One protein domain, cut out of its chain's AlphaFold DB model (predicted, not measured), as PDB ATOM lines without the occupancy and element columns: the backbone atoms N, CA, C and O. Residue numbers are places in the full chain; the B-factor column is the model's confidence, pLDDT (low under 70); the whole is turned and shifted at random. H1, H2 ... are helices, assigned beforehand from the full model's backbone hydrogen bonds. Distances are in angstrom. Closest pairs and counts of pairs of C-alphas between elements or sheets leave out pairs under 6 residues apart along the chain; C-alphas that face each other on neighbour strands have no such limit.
ATOM      1  N   SER A 121     -47.706  49.847   8.748       91.19
ATOM      2  CA  SER A 121     -47.445  51.276   8.918       91.19
ATOM      3  C   SER A 121     -48.415  52.203   8.175       91.19
ATOM      4  O   SER A 121     -48.431  53.402   8.448       91.19
ATOM      5  N   ALA A 122     -49.216  51.671   7.249       91.06
ATOM      6  CA  ALA A 122     -50.242  52.401   6.510       91.06
ATOM      7  C   ALA A 122     -51.661  52.145   7.044       91.06
ATOM      8  O   ALA A 122     -52.628  52.604   6.436       91.06
ATOM      9  N   LEU A 123     -51.806  51.420   8.159       87.88
ATOM     10  CA  LEU A 123     -53.110  51.204   8.779       87.88
ATOM     11  C   LEU A 123     -53.740  52.538   9.226       87.88
ATOM     12  O   LEU A 123     -53.038  53.413   9.749       87.88
ATOM     13  N   PRO A 124     -55.069  52.703   9.075       82.81
ATOM     14  CA  PRO A 124     -55.781  53.853   9.617       82.81
ATOM     15  C   PRO A 124     -55.544  53.988  11.126       82.81
ATOM     16  O   PRO A 124     -55.779  53.058  11.896       82.81
ATOM     17  N   GLY A 125     -55.066  55.157  11.558       84.06
ATOM     18  CA  GLY A 125     -54.701  55.405  12.958       84.06
ATOM     19  C   GLY A 125     -53.271  55.003  13.337       84.06
ATOM     20  O   GLY A 125     -52.915  55.133  14.509       84.06
ATOM     21  N   GLY A 126     -52.456  54.572  12.368       90.44
ATOM     22  CA  GLY A 126     -51.032  54.300  12.537       90.44
ATOM     23  C   GLY A 126     -50.720  53.066  13.384       90.44
ATOM     24  O   GLY A 126     -51.594  52.292  13.774       90.44
ATOM     25  N   LEU A 127     -49.430  52.887  13.665       95.88
ATOM     26  CA  LEU A 127     -48.932  51.788  14.487       95.88
ATOM     27  C   LEU A 127     -49.202  52.042  15.972       95.88
ATOM     28  O   LEU A 127     -48.975  53.137  16.484       95.88
ATOM     29  N   LYS A 128     -49.644  50.997  16.670       96.12
ATOM     30  CA  LYS A 128     -49.851  50.959  18.121       96.12
ATOM     31  C   LYS A 128     -49.119  49.749  18.684       96.12
ATOM     32  O   LYS A 128     -48.862  48.789  17.970       96.12
ATOM     33  N   LEU A 129     -48.848  49.747  19.988       96.19
ATOM     34  CA  LEU A 129     -48.227  48.592  20.652       96.19
ATOM     35  C   LEU A 129     -49.044  47.301  20.477       96.19
ATOM     36  O   LEU A 129     -48.467  46.227  20.415       96.19
ATOM     37  N   THR A 130     -50.367  47.402  20.351       95.00
ATOM     38  CA  THR A 130     -51.269  46.260  20.139       95.00
ATOM     39  C   THR A 130     -51.469  45.889  18.668       95.00
ATOM     40  O   THR A 130     -52.204  44.947  18.386       95.00
ATOM     41  N   THR A 131     -50.876  46.625  17.721       94.19
ATOM     42  CA  THR A 131     -50.996  46.313  16.291       94.19
ATOM     43  C   THR A 131     -50.321  44.966  16.013       94.19
ATOM     44  O   THR A 131     -49.146  44.822  16.369       94.19
ATOM     45  N   PRO A 132     -51.018  43.993  15.398       92.31
ATOM     46  CA  PRO A 132     -50.405  42.734  14.995       92.31
ATOM     47  C   PRO A 132     -49.375  42.976  13.887       92.31
ATOM     48  O   PRO A 132     -49.551  43.857  13.045       92.31
ATOM     49  N   VAL A 133     -48.292  42.207  13.906       91.81
ATOM     50  CA  VAL A 133     -47.231  42.284  12.900       91.81
ATOM     51  C   VAL A 133     -47.597  41.363  11.747       91.81
ATOM     52  O   VAL A 133     -47.548  40.146  11.886       91.81
ATOM     53  N   CYS A 134     -47.951  41.942  10.603       88.06
ATOM     54  CA  CYS A 134     -48.414  41.193   9.435       88.06
ATOM     55  C   CYS A 134     -47.548  41.508   8.212       88.06
ATOM     56  O   CYS A 134     -47.003  40.615   7.566       88.06
ATOM     57  N   ASN A 135     -47.386  42.792   7.902       89.81
ATOM     58  CA  ASN A 135     -46.612  43.293   6.776       89.81
ATOM     59  C   ASN A 135     -45.653  44.401   7.225       89.81
ATOM     60  O   ASN A 135     -45.777  45.576   6.856       89.81
ATOM     61  N   TYR A 136     -44.672  43.988   8.029       92.31
ATOM     62  CA  TYR A 136     -43.631  44.846   8.584       92.31
ATOM     63  C   TYR A 136     -42.713  45.427   7.496       92.31
ATOM     64  O   TYR A 136     -42.199  44.709   6.629       92.31
ATOM     65  N   LYS A 137     -42.426  46.735   7.574       91.88
ATOM     66  CA  LYS A 137     -41.472  47.434   6.695       91.88
ATOM     67  C   LYS A 137     -40.594  48.408   7.476       91.88
ATOM     68  O   LYS A 137     -41.064  49.131   8.341       91.88
ATOM     69  N   ASN A 138     -39.315  48.502   7.105       92.69
ATOM     70  CA  ASN A 138     -38.384  49.499   7.653       92.69
ATOM     71  C   ASN A 138     -38.585  50.878   6.991       92.69
ATOM     72  O   ASN A 138     -37.679  51.392   6.338       92.69
ATOM     73  N   ASP A 139     -39.781  51.454   7.111       93.06
ATOM     74  CA  ASP A 139     -40.134  52.741   6.508       93.06
ATOM     75  C   ASP A 139     -40.169  53.900   7.521       93.06
ATOM     76  O   ASP A 139     -39.895  53.729   8.711       93.06
ATOM     77  N   ALA A 140     -40.453  55.112   7.032       95.00
ATOM     78  CA  ALA A 140     -40.447  56.328   7.844       95.00
ATOM     79  C   ALA A 140     -41.503  56.302   8.964       95.00
ATOM     80  O   ALA A 140     -41.203  56.697  10.088       95.00
ATOM     81  N   ALA A 141     -42.706  55.794   8.683       95.12
ATOM     82  CA  ALA A 141     -43.781  55.684   9.670       95.12
ATOM     83  C   ALA A 141     -43.437  54.658  10.762       95.12
ATOM     84  O   ALA A 141     -43.574  54.944  11.951       95.12
ATOM     85  N   THR A 142     -42.880  53.510  10.372       96.06
ATOM     86  CA  THR A 142     -42.363  52.513  11.317       96.06
ATOM     87  C   THR A 142     -41.229  53.093  12.157       96.06
ATOM     88  O   THR A 142     -41.221  52.951  13.378       96.06
ATOM     89  N   ARG A 143     -40.295  53.824  11.539       96.56
ATOM     90  CA  ARG A 143     -39.214  54.506  12.260       96.56
ATOM     91  C   ARG A 143     -39.748  55.500  13.295       96.56
ATOM     92  O   ARG A 143     -39.235  55.499  14.410       96.56
ATOM     93  N   ALA A 144     -40.749  56.307  12.943       96.12
ATOM     94  CA  ALA A 144     -41.356  57.277  13.852       96.12
ATOM     95  C   ALA A 144     -41.996  56.589  15.070       96.12
ATOM     96  O   ALA A 144     -41.736  56.987  16.205       96.12
ATOM     97  N   PHE A 145     -42.736  55.499  14.843       97.69
ATOM     98  CA  PHE A 145     -43.303  54.676  15.913       97.69
ATOM     99  C   PHE A 145     -42.224  54.152  16.872       97.69
ATOM    100  O   PHE A 145     -42.313  54.326  18.087       97.69
ATOM    101  N   PHE A 146     -41.152  53.556  16.346       97.88
ATOM    102  CA  PHE A 146     -40.085  53.060  17.213       97.88
ATOM    103  C   PHE A 146     -39.327  54.189  17.912       97.88
ATOM    104  O   PHE A 146     -38.977  54.034  19.076       97.88
ATOM    105  N   GLN A 147     -39.102  55.336  17.267       97.44
ATOM    106  CA  GLN A 147     -38.494  56.498  17.927       97.44
ATOM    107  C   GLN A 147     -39.335  56.991  19.111       97.44
ATOM    108  O   GLN A 147     -38.763  57.346  20.142       97.44
ATOM    109  N   GLN A 148     -40.666  56.943  19.010       97.00
ATOM    110  CA  GLN A 148     -41.570  57.289  20.109       97.00
ATOM    111  C   GLN A 148     -41.412  56.354  21.322       97.00
ATOM    112  O   GLN A 148     -41.437  56.817  22.459       97.00
ATOM    113  N   HIS A 149     -41.218  55.049  21.105       96.56
ATOM    114  CA  HIS A 149     -41.174  54.049  22.187       96.56
ATOM    115  C   HIS A 149     -39.761  53.633  22.643       96.56
ATOM    116  O   HIS A 149     -39.592  53.066  23.731       96.56
ATOM    117  N   CYS A 150     -38.749  53.899  21.817       94.88
ATOM    118  CA  CYS A 150     -37.352  53.495  22.009       94.88
ATOM    119  C   CYS A 150     -36.381  54.686  22.105       94.88
ATOM    120  O   CYS A 150     -35.212  54.494  22.437       94.88
ATOM    121  N   GLY A 151     -36.852  55.907  21.839       93.06
ATOM    122  CA  GLY A 151     -36.083  57.146  21.935       93.06
ATOM    123  C   GLY A 151     -35.427  57.591  20.623       93.06
ATOM    124  O   GLY A 151     -35.326  56.850  19.643       93.06
ATOM    125  N   ALA A 152     -34.927  58.832  20.617       90.19
ATOM    126  CA  ALA A 152     -34.354  59.486  19.433       90.19
ATOM    127  C   ALA A 152     -33.146  58.741  18.829       90.19
ATOM    128  O   ALA A 152     -32.910  58.808  17.621       90.19
ATOM    129  N   GLY A 153     -32.415  57.982  19.653       88.81
ATOM    130  CA  GLY A 153     -31.281  57.152  19.239       88.81
ATOM    131  C   GLY A 153     -31.655  55.877  18.474       88.81
ATOM    132  O   GLY A 153     -30.755  55.127  18.092       88.81
ATOM    133  N   PHE A 154     -32.946  55.615  18.242       95.38
ATOM    134  CA  PHE A 154     -33.420  54.404  17.579       95.38
ATOM    135  C   PHE A 154     -32.774  54.167  16.202       95.38
ATOM    136  O   PHE A 154     -32.696  55.045  15.328       95.38
ATOM    137  N   ARG A 155     -32.363  52.917  15.975       93.44
ATOM    138  CA  ARG A 155     -31.894  52.403  14.686       93.44
ATOM    139  C   ARG A 155     -32.440  50.993  14.474       93.44
ATOM    140  O   ARG A 155     -32.513  50.210  15.417       93.44
ATOM    141  N   PHE A 156     -32.756  50.662  13.223       94.81
ATOM    142  CA  PHE A 156     -33.111  49.298  12.831       94.81
ATOM    143  C   PHE A 156     -31.886  48.380  12.979       94.81
ATOM    144  O   PHE A 156     -30.946  48.460  12.175       94.81
ATOM    145  N   ASN A 157     -31.901  47.546  14.019       90.88
ATOM    146  CA  ASN A 157     -30.889  46.529  14.308       90.88
ATOM    147  C   ASN A 157     -31.224  45.197  13.605       90.88
ATOM    148  O   ASN A 157     -32.235  45.100  12.909       90.88
ATOM    149  N   GLU A 158     -30.359  44.186  13.737       86.00
ATOM    150  CA  GLU A 158     -30.537  42.907  13.027       86.00
ATOM    151  C   GLU A 158     -31.833  42.192  13.425       86.00
ATOM    152  O   GLU A 158     -32.514  41.651  12.557       86.00
ATOM    153  N   TYR A 159     -32.229  42.293  14.700       90.75
ATOM    154  CA  TYR A 159     -33.506  41.778  15.197       90.75
ATOM    155  C   TYR A 159     -34.691  42.308  14.369       90.75
ATOM    156  O   TYR A 159     -35.427  41.524  13.773       90.75
ATOM    157  N   LEU A 160     -34.823  43.633  14.223       93.50
ATOM    158  CA  LEU A 160     -35.906  44.232  13.429       93.50
ATOM    159  C   LEU A 160     -35.766  43.989  11.916       93.50
ATOM    160  O   LEU A 160     -36.759  43.904  11.195       93.50
ATOM    161  N   ARG A 161     -34.535  43.863  11.405       89.94
ATOM    162  CA  ARG A 161     -34.292  43.560   9.983       89.94
ATOM    163  C   ARG A 161     -34.731  42.151   9.599       89.94
ATOM    164  O   ARG A 161     -35.064  41.955   8.432       89.94
ATOM    165  N   GLY A 162     -34.772  41.213  10.547       87.44
ATOM    166  CA  GLY A 162     -35.348  39.883  10.346       87.44
ATOM    167  C   GLY A 162     -36.798  39.957   9.867       87.44
ATOM    168  O   GLY A 162     -37.122  39.410   8.816       87.44
ATOM    169  N   PHE A 163     -37.632  40.749  10.545       89.62
ATOM    170  CA  PHE A 163     -39.055  40.895  10.209       89.62
ATOM    171  C   PHE A 163     -39.306  41.545   8.843       89.62
ATOM    172  O   PHE A 163     -40.322  41.281   8.209       89.62
ATOM    173  N   ALA A 164     -38.370  42.356   8.336       85.12
ATOM    174  CA  ALA A 164     -38.469  42.906   6.979       85.12
ATOM    175  C   ALA A 164     -38.211  41.860   5.882       85.12
ATOM    176  O   ALA A 164     -38.625  42.069   4.741       85.12
ATOM    177  N   LYS A 165     -37.509  40.767   6.213       81.44
ATOM    178  CA  LYS A 165     -37.273  39.628   5.311       81.44
ATOM    179  C   LYS A 165     -38.451  38.647   5.335       81.44
ATOM    180  O   LYS A 165     -38.709  38.005   4.323       81.44
ATOM    181  N   GLY A 166     -39.169  38.573   6.453       81.00
ATOM    182  CA  GLY A 166     -40.406  37.816   6.610       81.00
ATOM    183  C   GLY A 166     -40.863  37.801   8.067       81.00
ATOM    184  O   GLY A 166     -40.035  37.811   8.979       81.00
ATOM    185  N   VAL A 167     -42.177  37.776   8.284       80.25
ATOM    186  CA  VAL A 167     -42.768  37.565   9.611       80.25
ATOM    187  C   VAL A 167     -42.958  36.054   9.802       80.25
ATOM    188  O   VAL A 167     -43.501  35.420   8.898       80.25
ATOM    189  N   PRO A 168     -42.499  35.452  10.916       76.12
ATOM    190  CA  PRO A 168     -42.736  34.036  11.185       76.12
ATOM    191  C   PRO A 168     -44.235  33.704  11.191       76.12
ATOM    192  O   PRO A 168     -45.013  34.358  11.880       76.12
ATOM    193  N   GLU A 169     -44.636  32.676  10.442       70.25
ATOM    194  CA  GLU A 169     -46.024  32.206  10.421       70.25
ATOM    195  C   GLU A 169     -46.421  31.592  11.776       70.25
ATOM    196  O   GLU A 169     -45.615  30.941  12.443       70.25
ATOM    197  N   GLY A 170     -47.677  31.793  12.185       69.56
ATOM    198  CA  GLY A 170     -48.238  31.184  13.398       69.56
ATOM    199  C   GLY A 170     -47.799  31.816  14.724       69.56
ATOM    200  O   GLY A 170     -48.034  31.218  15.772       69.56
ATOM    201  N   GLN A 171     -47.170  32.997  14.705       70.06
ATOM    202  CA  GLN A 171     -46.882  33.766  15.919       70.06
ATOM    203  C   GLN A 171     -47.802  34.984  16.036       70.06
ATOM    204  O   GLN A 171     -47.834  35.830  15.144       70.06
ATOM    205  N   ASP A 172     -48.477  35.112  17.180       83.56
ATOM    206  CA  ASP A 172     -49.261  36.297  17.546       83.56
ATOM    207  C   ASP A 172     -48.329  37.421  18.032       83.56
ATOM    208  O   ASP A 172     -48.293  37.762  19.215       83.56
ATOM    209  N   LEU A 173     -47.511  37.960  17.123       92.06
ATOM    210  CA  LEU A 173     -46.604  39.067  17.421       92.06
ATOM    211  C   LEU A 173     -47.309  40.411  17.297       92.06
ATOM    212  O   LEU A 173     -48.006  40.687  16.318       92.06
ATOM    213  N   THR A 174     -47.031  41.294  18.249       95.44
ATOM    214  CA  THR A 174     -47.453  42.693  18.222       95.44
ATOM    215  C   THR A 174     -46.262  43.637  18.092       95.44
ATOM    216  O   THR A 174     -45.118  43.304  18.407       95.44
ATOM    217  N   TYR A 175     -46.517  44.873  17.671       96.50
ATOM    218  CA  TYR A 175     -45.488  45.914  17.663       96.50
ATOM    219  C   TYR A 175     -44.926  46.213  19.068       96.50
ATOM    220  O   TYR A 175     -43.790  46.675  19.183       96.50
ATOM    221  N   GLY A 176     -45.674  45.919  20.137       96.44
ATOM    222  CA  GLY A 176     -45.186  45.944  21.516       96.44
ATOM    223  C   GLY A 176     -44.107  44.894  21.780       96.44
ATOM    224  O   GLY A 176     -43.074  45.227  22.367       96.44
ATOM    225  N   ASP A 177     -44.286  43.677  21.266       95.38
ATOM    226  CA  ASP A 177     -43.283  42.608  21.362       95.38
ATOM    227  C   ASP A 177     -42.003  42.987  20.609       95.38
ATOM    228  O   ASP A 177     -40.899  42.803  21.117       95.38
ATOM    229  N   LEU A 178     -42.135  43.612  19.433       96.50
ATOM    230  CA  LEU A 178     -40.988  44.107  18.665       96.50
ATOM    231  C   LEU A 178     -40.246  45.242  19.387       96.50
ATOM    232  O   LEU A 178     -39.018  45.315  19.316       96.50
ATOM    233  N   VAL A 179     -40.958  46.133  20.087       97.31
ATOM    234  CA  VAL A 179     -40.333  47.168  20.931       97.31
ATOM    235  C   VAL A 179     -39.543  46.526  22.069       97.31
ATOM    236  O   VAL A 179     -38.415  46.945  22.339       97.31
ATOM    237  N   GLN A 180     -40.107  45.514  22.731       95.44
ATOM    238  CA  GLN A 180     -39.422  44.803  23.805       95.44
ATOM    239  C   GLN A 180     -38.188  44.053  23.285       95.44
ATOM    240  O   GLN A 180     -37.090  44.266  23.802       95.44
ATOM    241  N   GLY A 181     -38.330  43.273  22.212       93.81
ATOM    242  CA  GLY A 181     -37.220  42.535  21.612       93.81
ATOM    243  C   GLY A 181     -36.107  43.448  21.089       93.81
ATOM    244  O   GLY A 181     -34.927  43.131  21.228       93.81
ATOM    245  N   TRP A 182     -36.442  44.640  20.578       95.50
ATOM    246  CA  TRP A 182     -35.429  45.637  20.223       95.50
ATOM    247  C   TRP A 182     -34.632  46.108  21.448       95.50
ATOM    248  O   TRP A 182     -33.405  46.190  21.370       95.50
ATOM    249  N   LYS A 183     -35.299  46.395  22.576       93.19
ATOM    250  CA  LYS A 183     -34.635  46.842  23.817       93.19
ATOM    251  C   LYS A 183     -33.713  45.764  24.381       93.19
ATOM    252  O   LYS A 183     -32.603  46.084  24.802       93.19
ATOM    253  N   GLU A 184     -34.153  44.510  24.357       90.38
ATOM    254  CA  GLU A 184     -33.353  43.356  24.776       90.38
ATOM    255  C   GLU A 184     -32.108  43.197  23.891       90.38
ATOM    256  O   GLU A 184     -30.990  43.167  24.408       90.38
ATOM    257  N   ALA A 185     -32.273  43.223  22.563       86.69
ATOM    258  CA  ALA A 185     -31.160  43.142  21.614       86.69
ATOM    259  C   ALA A 185     -30.147  44.293  21.785       86.69
ATOM    260  O   ALA A 185     -28.936  44.105  21.657       86.69
ATOM    261  N   GLU A 186     -30.621  45.499  22.101       87.69
ATOM    262  CA  GLU A 186     -29.753  46.638  22.408       87.69
ATOM    263  C   GLU A 186     -29.021  46.496  23.747       87.69
ATOM    264  O   GLU A 186     -27.873  46.936  23.859       87.69
ATOM    265  N   GLY A 187     -29.652  45.879  24.750       84.75
ATOM    266  CA  GLY A 187     -29.016  45.515  26.016       84.75
ATOM    267  C   GLY A 187     -27.875  44.519  25.808       84.75
ATOM    268  O   GLY A 187     -26.743  44.790  26.203       84.75
ATOM    269  N   GLU A 188     -28.130  43.426  25.086       79.25
ATOM    270  CA  GLU A 188     -27.121  42.399  24.786       79.25
ATOM    271  C   GLU A 188     -25.932  42.959  23.988       79.25
ATOM    272  O   GLU A 188     -24.779  42.580  24.222       79.25
ATOM    273  N   ARG A 189     -26.184  43.914  23.084       74.81
ATOM    274  CA  ARG A 189     -25.128  44.627  22.354       74.81
ATOM    275  C   ARG A 189     -24.225  45.438  23.284       74.81
ATOM    276  O   ARG A 189     -23.011  45.433  23.094       74.81
ATOM    277  N   LYS A 190     -24.793  46.137  24.272       75.50
ATOM    278  CA  LYS A 190     -24.011  46.889  25.272       75.50
ATOM    279  C   LYS A 190     -23.183  45.964  26.160       75.50
ATOM    280  O   LYS A 190     -22.091  46.338  26.565       75.50
ATOM    281  N   GLU A 191     -23.676  44.755  26.404       71.19
ATOM    282  CA  GLU A 191     -22.969  43.702  27.138       71.19
ATOM    283  C   GLU A 191     -21.949  42.933  26.274       71.19
ATOM    284  O   GLU A 191     -21.325  41.990  26.756       71.19
ATOM    285  N   GLY A 192     -21.765  43.310  24.999       62.69
ATOM    286  CA  GLY A 192     -20.769  42.716  24.101       62.69
ATOM    287  C   GLY A 192     -21.103  41.307  23.598       62.69
ATOM    288  O   GLY A 192     -20.228  40.625  23.074       62.69
TER     289      GLY A 192
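This is residues 121 to 192 of the 246 residues of a protein of Symbiodinium sp. CCMP2456 (UniProt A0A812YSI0). Two shorter helices, H1 and H2, pack on different sides of a longer helix, H3, whose last turn sticks out from the body with the tail after it, residues 187 to 192. A long loop stretch, residues 121 to 139, winds about the end of the body away from that tail. The printed part has 72 residues with three named helices, in the order H1, H2, H3, and no named strand. Its class is all helix, though under half of the residues, 35 of 72, are in named elements. It is compact, with a radius of gyration of the C-alphas of 11.8 A, and spans 38 by 28 by 19 A.

Residues 121 to 139 hold no named element. H1, residues 140 to 150, and H2, residues 158 to 165, are apart. H3, residues 175 to 190, touches H1 with residues 179 to 183 alone; the closest C-alphas, of Phe 146 and Val 179, are 7.0 A apart. H1 and H3 run the same way at a steep tilt of 66 degrees. H3 touches H2 with residues 178 to 185 alone; the closest C-alphas, of Tyr 159 and Trp 182, are 6.6 A apart. H2 and H3 form a helical hairpin, running opposite ways at a steep tilt of 41 degrees. In H1 and H3 every O i to N i+4 pair is within hydrogen-bond range; in H2 1 of 4 is, beside 5 of 5 O i to N i+3 pairs.

H1 begins at C-alpha 140 (-40.447, 56.328, 7.844) and is 14.8 A long. H2 is 10.8 A long. H3, 22.8 A, ends at C-alpha 190 (-24.011, 46.889, 25.272).

The C-alphas farthest apart, of Pro 124 and Gly 192, are 39.5 A apart. The printed part has no cut, and both links between helices are short. Mean pLDDT of the printed part is 89.4; residues 170 and 192 are under 70.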